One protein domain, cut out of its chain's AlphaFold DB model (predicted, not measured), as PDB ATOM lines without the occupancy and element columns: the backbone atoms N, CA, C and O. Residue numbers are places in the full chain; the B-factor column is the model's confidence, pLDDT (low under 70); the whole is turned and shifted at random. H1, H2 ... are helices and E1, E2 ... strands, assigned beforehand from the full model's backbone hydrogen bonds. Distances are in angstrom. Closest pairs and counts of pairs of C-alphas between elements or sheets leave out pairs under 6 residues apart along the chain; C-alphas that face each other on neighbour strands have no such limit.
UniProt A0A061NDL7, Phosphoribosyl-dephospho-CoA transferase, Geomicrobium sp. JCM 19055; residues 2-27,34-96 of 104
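What this domain is: This is residues 2 to 27 and 34 to 96 of the 104 residues of the protein "Phosphoribosyl-dephospho-CoA transferase" of Geomicrobium sp. JCM 19055 (UniProt A0A061NDL7). A twisted sheet of four strands, E1 to E4, makes the middle of the domain, and the hairpin of E5 and E6 extends beyond it from the side of E4. H2 packs on one face of the sheet and the short H4 on the opposite face; H3 packs on H4 and grazes the sheet, and H1 lies near one end of H3. The printed part has 89 residues, with four named helices and six named strands that follow along the chain as H1, E1, H2, E2, H3, E3, E4, H4, E5, E6; the class is mixed, helices and strands, with 31 residues in the named helices and 27 in the named strands. The larger sheet runs E1, E2, E3, E4 and is mixed; E5 and E6 are antiparallel. The whole is compact, with a radius of gyration of the C-alphas of 13.5 A and spans of 39 by 32 by 20 A.

How they stand to each other: H1, residues 2 to 7, is close to but not clearly touching H3, residues 45 to 55; their closest C-alphas, of Leu 2 and Leu 55, are 6.9 A apart. E1, residues 10 to 13, is antiparallel to E2, residues 34 to 39, with N 37 and O 12 at 2.9 A. H2, residues 15 to 23, is on the sheet at a height of 6.3 A, over none of its strands; its C-alpha 15 is 5.5 A from that of Asp 35. E2 is parallel to E3, residues 62 to 67, with N 65 and O 36 at 2.7 A. E2, H3 and E3 form a strand-helix-strand unit, two parallel neighbour strands with a helix between, and its crossover is right-handed. H3 only grazes the sheet, with residues 51 to 55. E3 and E4, residues 72 to 74, form a hairpin, with N 66 and O 73 at 2.8 A. H4, residues 75 to 79, is on the opposite face from H2, at a height of 5.8 A over the sheet, and touches H3; their closest C-alphas, of Asn 49 and Ala 79, are 4.9 A apart. The closest C-alphas of E4 and E5, residues 84 to 87, are those of Phe 73 and Phe 86, 4.9 A apart. E5 and E6, residues 92 to 95, form a hairpin, with N 86 and O 93 at 2.8 A. In H1, H2, H3 and H4 every O i to N i+4 pair is within hydrogen-bond range.

Where its parts are: H1 begins at C-alpha 2, (225.469, 235.845, 251.010). From first to last C-alpha, E1 measures 11.0 A, H2 12.1 A, E2 16.2 A, H3 15.1 A and E3 15.5 A. H3 begins at C-alpha 45, (225.560, 229.453, 232.508). E6 ends at C-alpha 95, (221.105, 216.362, 230.571).

The domain as a whole: The two C-alphas farthest apart, of Gly 24 and Gly 96, are 39.4 A apart. Residues 28 to 33 are not printed, and C-alphas 27 and 34 are 12.0 A apart across this cut. Of the links that are printed whole, none is long. The mean pLDDT of the printed part is 92.0, and no printed residue is under 70.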
ATOM      1  N   LEU A   2     226.343 237.023 251.204       71.06
ATOM      2  CA  LEU A   2     225.469 235.845 251.010       71.06
ATOM      3  C   LEU A   2     223.989 236.125 251.328       71.06
ATOM      4  O   LEU A   2     223.119 235.870 250.511       71.06
ATOM      5  N   LYS A   3     223.707 236.737 252.487       71.31
ATOM      6  CA  LYS A   3     222.338 237.102 252.887       71.31
ATOM      7  C   LYS A   3     221.619 237.981 251.855       71.31
ATOM      8  O   LYS A   3     220.433 237.799 251.641       71.31
ATOM      9  N   GLU A   4     222.324 238.918 251.225       78.25
ATOM     10  CA  GLU A   4     221.728 239.829 250.239       78.25
ATOM     11  C   GLU A   4     221.510 239.137 248.891       78.25
ATOM     12  O   GLU A   4     220.454 239.304 248.296       78.25
ATOM     13  N   LEU A   5     222.455 238.289 248.469       73.38
ATOM     14  CA  LEU A   5     222.311 237.436 247.288       73.38
ATOM     15  C   LEU A   5     221.088 236.517 247.394       73.38
ATOM     16  O   LEU A   5     220.354 236.330 246.432       73.38
ATOM     17  N   LEU A   6     220.868 235.964 248.584       79.44
ATOM     18  CA  LEU A   6     219.797 235.014 248.843       79.44
ATOM     19  C   LEU A   6     218.433 235.686 249.099       79.44
ATOM     20  O   LEU A   6     217.400 235.050 248.925       79.44
ATOM     21  N   ARG A   7     218.379 236.971 249.476       83.88
ATOM     22  CA  ARG A   7     217.107 237.691 249.724       83.88
ATOM     23  C   ARG A   7     216.210 237.799 248.492       83.88
ATOM     24  O   ARG A   7     215.000 237.911 248.653       83.88
ATOM     25  N   SER A   8     216.790 237.833 247.297       83.38
ATOM     26  CA  SER A   8     216.050 237.936 246.037       83.38
ATOM     27  C   SER A   8     215.655 236.578 245.452       83.38
ATOM     28  O   SER A   8     215.087 236.535 244.363       83.38
ATOM     29  N   MET A   9     215.954 235.476 246.145       87.19
ATOM     30  CA  MET A   9     215.707 234.114 245.677       87.19
ATOM     31  C   MET A   9     214.738 233.384 246.607       87.19
ATOM     32  O   MET A   9     214.660 233.670 247.801       87.19
ATOM     33  N   HIS A  10     214.035 232.391 246.069       93.25
ATOM     34  CA  HIS A  10     213.329 231.404 246.880       93.25
ATOM     35  C   HIS A  10     214.299 230.264 247.190       93.25
ATOM     36  O   HIS A  10     214.747 229.573 246.278       93.25
ATOM     37  N   TRP A  11     214.665 230.091 248.458       94.31
ATOM     38  CA  TRP A  11     215.658 229.099 248.873       94.31
ATOM     39  C   TRP A  11     215.409 228.590 250.296       94.31
ATOM     40  O   TRP A  11     214.696 229.223 251.077       94.31
ATOM     41  N   GLY A  12     216.051 227.475 250.646       93.12
ATOM     42  CA  GLY A  12     216.104 226.956 252.013       93.12
ATOM     43  C   GLY A  12     217.328 226.064 252.256       93.12
ATOM     44  O   GLY A  12     217.874 225.510 251.296       93.12
ATOM     45  N   PRO A  13     217.791 225.931 253.513       93.12
ATOM     46  CA  PRO A  13     218.825 224.966 253.855       93.12
ATOM     47  C   PRO A  13     218.289 223.542 253.696       93.12
ATOM     48  O   PRO A  13     217.121 223.264 253.975       93.12
ATOM     49  N   THR A  14     219.159 222.632 253.284       92.38
ATOM     50  CA  THR A  14     218.866 221.197 253.230       92.38
ATOM     51  C   THR A  14     219.953 220.426 253.978       92.38
ATOM     52  O   THR A  14     220.654 221.009 254.808       92.38
ATOM     53  N   GLY A  15     220.040 219.112 253.771       89.31
ATOM     54  CA  GLY A  15     221.060 218.289 254.414       89.31
ATOM     55  C   GLY A  15     221.007 218.350 255.942       89.31
ATOM     56  O   GLY A  15     219.927 218.377 256.542       89.31
ATOM     57  N   SER A  16     222.186 218.368 256.563       90.06
ATOM     58  CA  SER A  16     222.342 218.366 258.021       90.06
ATOM     59  C   SER A  16     221.648 219.565 258.667       90.06
ATOM     60  O   SER A  16     220.828 219.361 259.555       90.06
ATOM     61  N   VAL A  17     221.867 220.786 258.169       91.00
ATOM     62  CA  VAL A  17     221.224 222.005 258.697       91.00
ATOM     63  C   VAL A  17     219.704 221.921 258.610       91.00
ATOM     64  O   VAL A  17     219.009 222.232 259.576       91.00
ATOM     65  N   GLY A  18     219.170 221.488 257.464       91.19
ATOM     66  CA  GLY A  18     217.727 221.305 257.303       91.19
ATOM     67  C   GLY A  18     217.160 220.296 258.308       91.19
ATOM     68  O   GLY A  18     216.112 220.539 258.908       91.19
ATOM     69  N   PHE A  19     217.881 219.196 258.546       90.69
ATOM     70  CA  PHE A  19     217.514 218.197 259.547       90.69
ATOM     71  C   PHE A  19     217.566 218.750 260.975       90.69
ATOM     72  O   PHE A  19     216.626 218.514 261.735       90.69
ATOM     73  N   GLU A  20     218.606 219.501 261.351       94.38
ATOM     74  CA  GLU A  20     218.697 220.121 262.682       94.38
ATOM     75  C   GLU A  20     217.521 221.062 262.934       94.38
ATOM     76  O   GLU A  20     216.868 220.980 263.971       94.38
ATOM     77  N   LEU A  21     217.210 221.926 261.963       92.12
ATOM     78  CA  LEU A  21     216.109 222.882 262.072       92.12
ATOM     79  C   LEU A  21     214.751 222.185 262.205       92.12
ATOM     80  O   LEU A  21     213.885 222.670 262.931       92.12
ATOM     81  N   ALA A  22     214.561 221.053 261.521       94.06
ATOM     82  CA  ALA A  22     213.314 220.295 261.564       94.06
ATOM     83  C   ALA A  22     213.178 219.409 262.815       94.06
ATOM     84  O   ALA A  22     212.067 219.195 263.295       94.06
ATOM     85  N   SER A  23     214.289 218.869 263.326       94.50
ATOM     86  CA  SER A  23     214.291 217.849 264.388       94.50
ATOM     87  C   SER A  23     214.736 218.358 265.761       94.50
ATOM     88  O   SER A  23     214.492 217.689 266.763       94.50
ATOM     89  N   GLY A  24     215.435 219.494 265.822       93.50
ATOM     90  CA  GLY A  24     216.134 219.978 267.016       93.50
ATOM     91  C   GLY A  24     217.375 219.161 267.402       93.50
ATOM     92  O   GLY A  24     217.967 219.416 268.449       93.50
ATOM     93  N   THR A  25     217.767 218.170 266.597       92.81
ATOM     94  CA  THR A  25     218.926 217.309 266.864       92.81
ATOM     95  C   THR A  25     220.157 217.851 266.157       92.81
ATOM     96  O   THR A  25     220.092 218.097 264.959       92.81
ATOM     97  N   LEU A  26     221.278 217.979 266.871       89.62
ATOM     98  CA  LEU A  26     222.553 218.389 266.278       89.62
ATOM     99  C   LEU A  26     223.079 217.312 265.316       89.62
ATOM    100  O   LEU A  26     223.248 216.154 265.697       89.62
ATOM    101  N   ALA A  27     223.346 217.711 264.080       86.69
ATOM    102  CA  ALA A  27     223.824 216.892 262.973       86.69
ATOM    103  C   ALA A  27     224.953 217.570 262.173       86.69
ATOM    104  O   ALA A  27     225.719 216.881 261.501       86.69
ATOM    105  N   PHE A  34     227.547 223.205 253.396       88.31
ATOM    106  CA  PHE A  34     226.238 223.846 253.484       88.31
ATOM    107  C   PHE A  34     225.392 223.507 252.265       88.31
ATOM    108  O   PHE A  34     225.538 224.130 251.208       88.31
ATOM    109  N   ASP A  35     224.479 222.555 252.424       91.50
ATOM    110  CA  ASP A  35     223.534 222.207 251.370       91.50
ATOM    111  C   ASP A  35     222.424 223.257 251.266       91.50
ATOM    112  O   ASP A  35     221.665 223.507 252.210       91.50
ATOM    113  N   LEU A  36     222.280 223.840 250.082       93.38
ATOM    114  CA  LEU A  36     221.310 224.894 249.800       93.38
ATOM    115  C   LEU A  36     220.410 224.464 248.644       93.38
ATOM    116  O   LEU A  36     220.915 224.107 247.588       93.38
ATOM    117  N   LEU A  37     219.089 224.562 248.792       95.25
ATOM    118  CA  LEU A  37     218.156 224.404 247.673       95.25
ATOM    119  C   LEU A  37     217.657 225.776 247.233       95.25
ATOM    120  O   LEU A  37     217.108 226.516 248.048       95.25
ATOM    121  N   ILE A  38     217.836 226.109 245.956       95.75
ATOM    122  CA  ILE A  38     217.371 227.350 245.333       95.75
ATOM    123  C   ILE A  38     216.345 226.990 244.263       95.75
ATOM    124  O   ILE A  38     216.661 226.286 243.307       95.75
ATOM    125  N   GLN A  39     215.127 227.502 244.386       95.75
ATOM    126  CA  GLN A  39     214.110 227.360 243.355       95.75
ATOM    127  C   GLN A  39     214.316 228.411 242.265       95.75
ATOM    128  O   GLN A  39     214.424 229.607 242.547       95.75
ATOM    129  N   SER A  40     214.342 227.972 241.008       94.75
ATOM    130  CA  SER A  40     214.460 228.862 239.858       94.75
ATOM    131  C   SER A  40     213.770 228.295 238.621       94.75
ATOM    132  O   SER A  40     213.659 227.082 238.452       94.75
ATOM    133  N   GLN A  41     213.311 229.188 237.744       92.31
ATOM    134  CA  GLN A  41     212.706 228.818 236.462       92.31
ATOM    135  C   GLN A  41     213.740 228.734 235.338       92.31
ATOM    136  O   GLN A  41     213.639 227.852 234.490       92.31
ATOM    137  N   TRP A  42     214.717 229.645 235.320       94.06
ATOM    138  CA  TRP A  42     215.788 229.678 234.327       94.06
ATOM    139  C   TRP A  42     216.882 230.672 234.730       94.06
ATOM    140  O   TRP A  42     216.585 231.718 235.306       94.06
ATOM    141  N   PHE A  43     218.130 230.376 234.375       95.25
ATOM    142  CA  PHE A  43     219.219 231.350 234.267       95.25
ATOM    143  C   PHE A  43     220.318 230.789 233.365       95.25
ATOM    144  O   PHE A  43     220.425 229.579 233.159       95.25
ATOM    145  N   SER A  44     221.141 231.676 232.821       96.00
ATOM    146  CA  SER A  44     222.258 231.335 231.946       96.00
ATOM    147  C   SER A  44     223.425 230.689 232.700       96.00
ATOM    148  O   SER A  44     223.615 230.878 233.901       96.00
ATOM    149  N   VAL A  45     224.295 229.986 231.967       96.81
ATOM    150  CA  VAL A  45     225.560 229.453 232.508       96.81
ATOM    151  C   VAL A  45     226.453 230.577 233.059       96.81
ATOM    152  O   VAL A  45     227.165 230.373 234.040       96.81
ATOM    153  N   THR A  46     226.409 231.777 232.478       96.75
ATOM    154  CA  THR A  46     227.160 232.938 232.984       96.75
ATOM    155  C   THR A  46     226.649 233.370 234.357       96.75
ATOM    156  O   THR A  46     227.437 233.477 235.291       96.75
ATOM    157  N   GLU A  47     225.332 233.520 234.515       95.44
ATOM    158  CA  GLU A  47     224.715 233.835 235.813       95.44
ATOM    159  C   GLU A  47     224.987 232.735 236.849       95.44
ATOM    160  O   GLU A  47     225.250 233.028 238.015       95.44
ATOM    161  N   ALA A  48     225.003 231.468 236.419       95.94
ATOM    162  CA  ALA A  48     225.378 230.337 237.264       95.94
ATOM    163  C   ALA A  48     226.810 230.463 237.805       95.94
ATOM    164  O   ALA A  48     227.054 230.243 238.993       95.94
ATOM    165  N   ASN A  49     227.759 230.838 236.939       96.44
ATOM    166  CA  ASN A  49     229.149 231.074 237.322       96.44
ATOM    167  C   ASN A  49     229.276 232.251 238.289       96.44
ATOM    168  O   ASN A  49     229.991 232.147 239.284       96.44
ATOM    169  N   ASP A  50     228.570 233.352 238.037       94.50
ATOM    170  CA  ASP A  50     228.587 234.520 238.919       94.50
ATOM    171  C   ASP A  50     228.025 234.193 240.303       94.50
ATOM    172  O   ASP A  50     228.598 234.598 241.319       94.50
ATOM    173  N   LEU A  51     226.945 233.410 240.356       94.06
ATOM    174  CA  LEU A  51     226.382 232.905 241.602       94.06
ATOM    175  C   LEU A  51     227.391 232.008 242.333       94.06
ATOM    176  O   LEU A  51     227.687 232.257 243.500       94.06
ATOM    177  N   MET A  52     228.005 231.038 241.648       95.00
ATOM    178  CA  MET A  52     229.053 230.193 242.236       95.00
ATOM    179  C   MET A  52     230.245 231.006 242.750       95.00
ATOM    180  O   MET A  52     230.739 230.745 243.843       95.00
ATOM    181  N   ASN A  53     230.690 232.026 242.015       94.12
ATOM    182  CA  ASN A  53     231.784 232.902 242.434       94.12
ATOM    183  C   ASN A  53     231.444 233.703 243.692       94.12
ATOM    184  O   ASN A  53     232.327 234.000 244.496       94.12
ATOM    185  N   GLN A  54     230.179 234.081 243.873       92.38
ATOM    186  CA  GLN A  54     229.726 234.739 245.095       92.38
ATOM    187  C   GLN A  54     229.629 233.767 246.270       92.38
ATOM    188  O   GLN A  54     230.042 234.124 247.374       92.38
ATOM    189  N   LEU A  55     229.136 232.550 246.032       92.00
ATOM    190  CA  LEU A  55     229.051 231.498 247.045       92.00
ATOM    191  C   LEU A  55     230.443 231.040 247.494       92.00
ATOM    192  O   LEU A  55     230.694 230.969 248.682       92.00
ATOM    193  N   ASN A  56     231.407 230.884 246.586       92.12
ATOM    194  CA  ASN A  56     232.784 230.487 246.924       92.12
ATOM    195  C   ASN A  56     233.554 231.514 247.782       92.12
ATOM    196  O   ASN A  56     234.658 231.229 248.236       92.12
ATOM    197  N   LYS A  57     233.013 232.719 247.995       91.50
ATOM    198  CA  LYS A  57     233.595 233.715 248.909       91.50
ATOM    199  C   LYS A  57     233.146 233.521 250.362       91.50
ATOM    200  O   LYS A  57     233.568 234.290 251.228       91.50
ATOM    201  N   THR A  58     232.247 232.577 250.642       86.94
ATOM    202  CA  THR A  58     231.868 232.237 252.015       86.94
ATOM    203  C   THR A  58     232.976 231.424 252.683       86.94
ATOM    204  O   THR A  58     233.701 230.707 252.000       86.94
ATOM    205  N   PRO A  59     233.130 231.507 254.017       85.75
ATOM    206  CA  PRO A  59     234.158 230.749 254.734       85.75
ATOM    207  C   PRO A  59     233.890 229.236 254.763       85.75
ATOM    208  O   PRO A  59     234.769 228.474 255.147       85.75
ATOM    209  N   MET A  60     232.685 228.814 254.380       85.62
ATOM    210  CA  MET A  60     232.278 227.418 254.281       85.62
ATOM    211  C   MET A  60     232.025 227.038 252.824       85.62
ATOM    212  O   MET A  60     231.613 227.887 252.027       85.62
ATOM    213  N   THR A  61     232.223 225.764 252.502       88.75
ATOM    214  CA  THR A  61     231.782 225.191 251.231       88.75
ATOM    215  C   THR A  61     230.259 225.202 251.179       88.75
ATOM    216  O   THR A  61     229.590 224.819 252.138       88.75
ATOM    217  N   VAL A  62     229.710 225.664 250.058       90.94
ATOM    218  CA  VAL A  62     228.272 225.647 249.787       90.94
ATOM    219  C   VAL A  62     228.032 224.734 248.599       90.94
ATOM    220  O   VAL A  62     228.669 224.921 247.556       90.94
ATOM    221  N   ASP A  63     227.086 223.812 248.755       92.38
ATOM    222  CA  ASP A  63     226.632 222.888 247.721       92.38
ATOM    223  C   ASP A  63     225.199 223.250 247.304       92.38
ATOM    224  O   ASP A  63     224.218 222.859 247.942       92.38
ATOM    225  N   PRO A  64     225.045 224.066 246.243       94.94
ATOM    226  CA  PRO A  64     223.755 224.595 245.843       94.94
ATOM    227  C   PRO A  64     223.093 223.635 244.857       94.94
ATOM    228  O   PRO A  64     223.599 223.397 243.756       94.94
ATOM    229  N   LEU A  65     221.926 223.130 245.231       96.44
ATOM    230  CA  LEU A  65     220.982 222.473 244.346       96.44
ATOM    231  C   LEU A  65     220.014 223.502 243.773       96.44
ATOM    232  O   LEU A  65     219.467 224.341 244.487       96.44
ATOM    233  N   ILE A  66     219.774 223.407 242.476       97.12
ATOM    234  CA  ILE A  66     218.784 224.209 241.772       97.12
ATOM    235  C   ILE A  66     217.558 223.345 241.561       97.12
ATOM    236  O   ILE A  66     217.651 222.324 240.884       97.12
ATOM    237  N   GLN A  67     216.431 223.747 242.134       96.38
ATOM    238  CA  GLN A  67     215.134 223.136 241.894       96.38
ATOM    239  C   GLN A  67     214.442 223.838 240.728       96.38
ATOM    240  O   GLN A  67     214.204 225.046 240.770       96.38
ATOM    241  N   THR A  68     214.082 223.053 239.722       94.25
ATOM    242  CA  THR A  68     213.197 223.441 238.624       94.25
ATOM    243  C   THR A  68     211.830 222.786 238.818       94.25
ATOM    244  O   THR A  68     211.608 222.034 239.769       94.25
ATOM    245  N   GLU A  69     210.892 223.039 237.906       90.62
ATOM    246  CA  GLU A  69     209.584 222.371 237.915       90.62
ATOM    247  C   GLU A  69     209.687 220.847 237.722       90.62
ATOM    248  O   GLU A  69     208.830 220.111 238.201       90.62
ATOM    249  N   ASN A  70     210.743 220.368 237.055       89.69
ATOM    250  CA  ASN A  70     210.866 218.969 236.628       89.69
ATOM    251  C   ASN A  70     211.871 218.150 237.454       89.69
ATOM    252  O   ASN A  70     212.002 216.943 237.248       89.69
ATOM    253  N   GLY A  71     212.605 218.784 238.368       94.44
ATOM    254  CA  GLY A  71     213.650 218.119 239.134       94.44
ATOM    255  C   GLY A  71     214.692 219.085 239.672       94.44
ATOM    256  O   GLY A  71     214.414 220.266 239.877       94.44
ATOM    257  N   TRP A  72     215.893 218.582 239.931       96.00
ATOM    258  CA  TRP A  72     216.971 219.375 240.508       96.00
ATOM    259  C   TRP A  72     218.356 218.934 240.049       96.00
ATOM    260  O   TRP A  72     218.596 217.766 239.762       96.00
ATOM    261  N   PHE A  73     219.293 219.875 240.010       96.94
ATOM    262  CA  PHE A  73     220.683 219.634 239.615       96.94
ATOM    263  C   PHE A  73     221.651 220.457 240.463       96.94
ATOM    264  O   PHE A  73     221.261 221.432 241.104       96.94
ATOM    265  N   LEU A  74     222.930 220.076 240.466       96.56
ATOM    266  CA  LEU A  74     223.971 220.821 241.172       96.56
ATOM    267  C   LEU A  74     224.373 222.068 240.376       96.56
ATOM    268  O   LEU A  74     224.807 221.972 239.225       96.56
ATOM    269  N   LEU A  75     224.307 223.244 241.008       96.69
ATOM    270  CA  LEU A  75     224.691 224.513 240.385       96.69
ATOM    271  C   LEU A  75     226.141 224.484 239.883       96.69
ATOM    272  O   LEU A  75     226.437 224.995 238.803       96.69
ATOM    273  N   ARG A  76     227.037 223.853 240.652       95.69
ATOM    274  CA  ARG A  76     228.457 223.722 240.309       95.69
ATOM    275  C   ARG A  76     228.666 222.979 238.991       95.69
ATOM    276  O   ARG A  76     229.543 223.370 238.233       95.69
ATOM    277  N   GLU A  77     227.873 221.946 238.709       96.31
ATOM    278  CA  GLU A  77     227.946 221.220 237.436       96.31
ATOM    279  C   GLU A  77     227.451 222.097 236.286       96.31
ATOM    280  O   GLU A  77     228.124 222.224 235.262       96.31
ATOM    281  N   TYR A  78     226.311 222.769 236.483       97.00
ATOM    282  CA  TYR A  78     225.719 223.627 235.458       97.00
ATOM    283  C   TYR A  78     226.638 224.787 235.064       97.00
ATOM    284  O   TYR A  78     226.795 225.082 233.878       97.00
ATOM    285  N   ALA A  79     227.312 225.394 236.045       96.81
ATOM    286  CA  ALA A  79     228.277 226.465 235.825       96.81
ATOM    287  C   ALA A  79     229.439 226.051 234.896       96.81
ATOM    288  O   ALA A  79     230.024 226.899 234.228       96.81
ATOM    289  N   LEU A  80     229.749 224.756 234.764       95.31
ATOM    290  CA  LEU A  80     230.785 224.287 233.834       95.31
ATOM    291  C   LEU A  80     230.343 224.309 232.363       95.31
ATOM    292  O   LEU A  80     231.193 224.175 231.483       95.31
ATOM    293  N   GLY A  81     229.040 224.431 232.083       93.88
ATOM    294  CA  GLY A  81     228.492 224.471 230.723       93.88
ATOM    295  C   GLY A  81     228.609 223.156 229.942       93.88
ATOM    296  O   GLY A  81     228.574 223.174 228.715       93.88
ATOM    297  N   LYS A  82     228.786 222.018 230.629       88.94
ATOM    298  CA  LYS A  82     229.036 220.696 230.013       88.94
ATOM    299  C   LYS A  82     227.864 219.711 230.131       88.94
ATOM    300  O   LYS A  82     227.999 218.561 229.722       88.94
ATOM    301  N   GLY A  83     226.727 220.165 230.654       91.81
ATOM    302  CA  GLY A  83     225.616 219.316 231.082       91.81
ATOM    303  C   GLY A  83     225.702 218.967 232.568       91.81
ATOM    304  O   GLY A  83     226.715 219.232 233.218       91.81
ATOM    305  N   VAL A  84     224.620 218.413 233.106       96.38
ATOM    306  CA  VAL A  84     224.463 218.123 234.536       96.38
ATOM    307  C   VAL A  84     223.863 216.749 234.761       96.38
ATOM    308  O   VAL A  84     223.117 216.240 233.918       96.38
ATOM    309  N   LEU A  85     224.133 216.184 235.934       96.62
ATOM    310  CA  LEU A  85     223.362 215.062 236.438       96.62
ATOM    311  C   LEU A  85     222.052 215.597 237.025       96.62
ATOM    312  O   LEU A  85     221.988 216.086 238.155       96.62
ATOM    313  N   PHE A  86     220.998 215.529 236.223       96.38
ATOM    314  CA  PHE A  86     219.670 215.987 236.582       96.38
ATOM    315  C   PHE A  86     218.942 214.905 237.383       96.38
ATOM    316  O   PHE A  86     218.853 213.750 236.968       96.38
ATOM    317  N   LYS A  87     218.425 215.275 238.552       95.19
ATOM    318  CA  LYS A  87     217.658 214.395 239.430       95.19
ATOM    319  C   LYS A  87     216.173 214.662 239.215       95.19
ATOM    320  O   LYS A  87     215.707 215.770 239.464       95.19
ATOM    321  N   THR A  88     215.437 213.656 238.772       92.75
ATOM    322  CA  THR A  88     213.978 213.691 238.639       92.75
ATOM    323  C   THR A  88     213.327 212.926 239.791       92.75
ATOM    324  O   THR A  88     213.996 212.270 240.594       92.75
ATOM    325  N   MET A  89     211.994 212.950 239.847       88.88
ATOM    326  CA  MET A  89     211.232 212.094 240.765       88.88
ATOM    327  C   MET A  89     211.401 210.595 240.469       88.88
ATOM    328  O   MET A  89     211.131 209.769 241.338       88.88
ATOM    329  N   THR A  90     211.815 210.233 239.251       89.31
ATOM    330  CA  THR A  90     211.883 208.842 238.785       89.31
ATOM    331  C   THR A  90     213.308 208.321 238.619       89.31
ATOM    332  O   THR A  90     213.480 207.125 238.396       89.31
ATOM    333  N   GLY A  91     214.333 209.169 238.730       92.81
ATOM    334  CA  GLY A  91     215.721 208.732 238.612       92.81
ATOM    335  C   GLY A  91     216.724 209.849 238.340       92.81
ATOM    336  O   GLY A  91     216.471 211.026 238.581       92.81
ATOM    337  N   LEU A  92     217.898 209.443 237.859       94.69
ATOM    338  CA  LEU A  92     218.992 210.330 237.476       94.69
ATOM    339  C   LEU A  92     219.172 210.292 235.960       94.69
ATOM    340  O   LEU A  92     219.243 209.214 235.372       94.69
ATOM    341  N   GLU A  93     219.306 211.460 235.348       94.62
ATOM    342  CA  GLU A  93     219.469 211.624 233.906       94.62
ATOM    343  C   GLU A  93     220.619 212.585 233.618       94.62
ATOM    344  O   GLU A  93     220.714 213.656 234.212       94.62
ATOM    345  N   LEU A  94     221.497 212.238 232.677       95.19
ATOM    346  CA  LEU A  94     222.504 213.179 232.197       95.19
ATOM    347  C   LEU A  94     221.866 214.094 231.146       95.19
ATOM    348  O   LEU A  94     221.511 213.634 230.060       95.19
ATOM    349  N   GLN A  95     221.738 215.383 231.455       94.06
ATOM    350  CA  GLN A  95     221.105 216.362 230.571       94.06
ATOM    351  C   GLN A  95     222.105 217.428 230.122       94.06
ATOM    352  O   GLN A  95     222.813 218.019 230.933       94.06
ATOM    353  N   GLY A  96     222.151 217.700 228.813       92.25
ATOM    354  CA  GLY A  96     222.996 218.763 228.258       92.25
ATOM    355  C   GLY A  96     222.509 220.174 228.612       92.25
ATOM    356  O   GLY A  96     223.320 221.082 228.766       92.25
TER     357      GLY A  96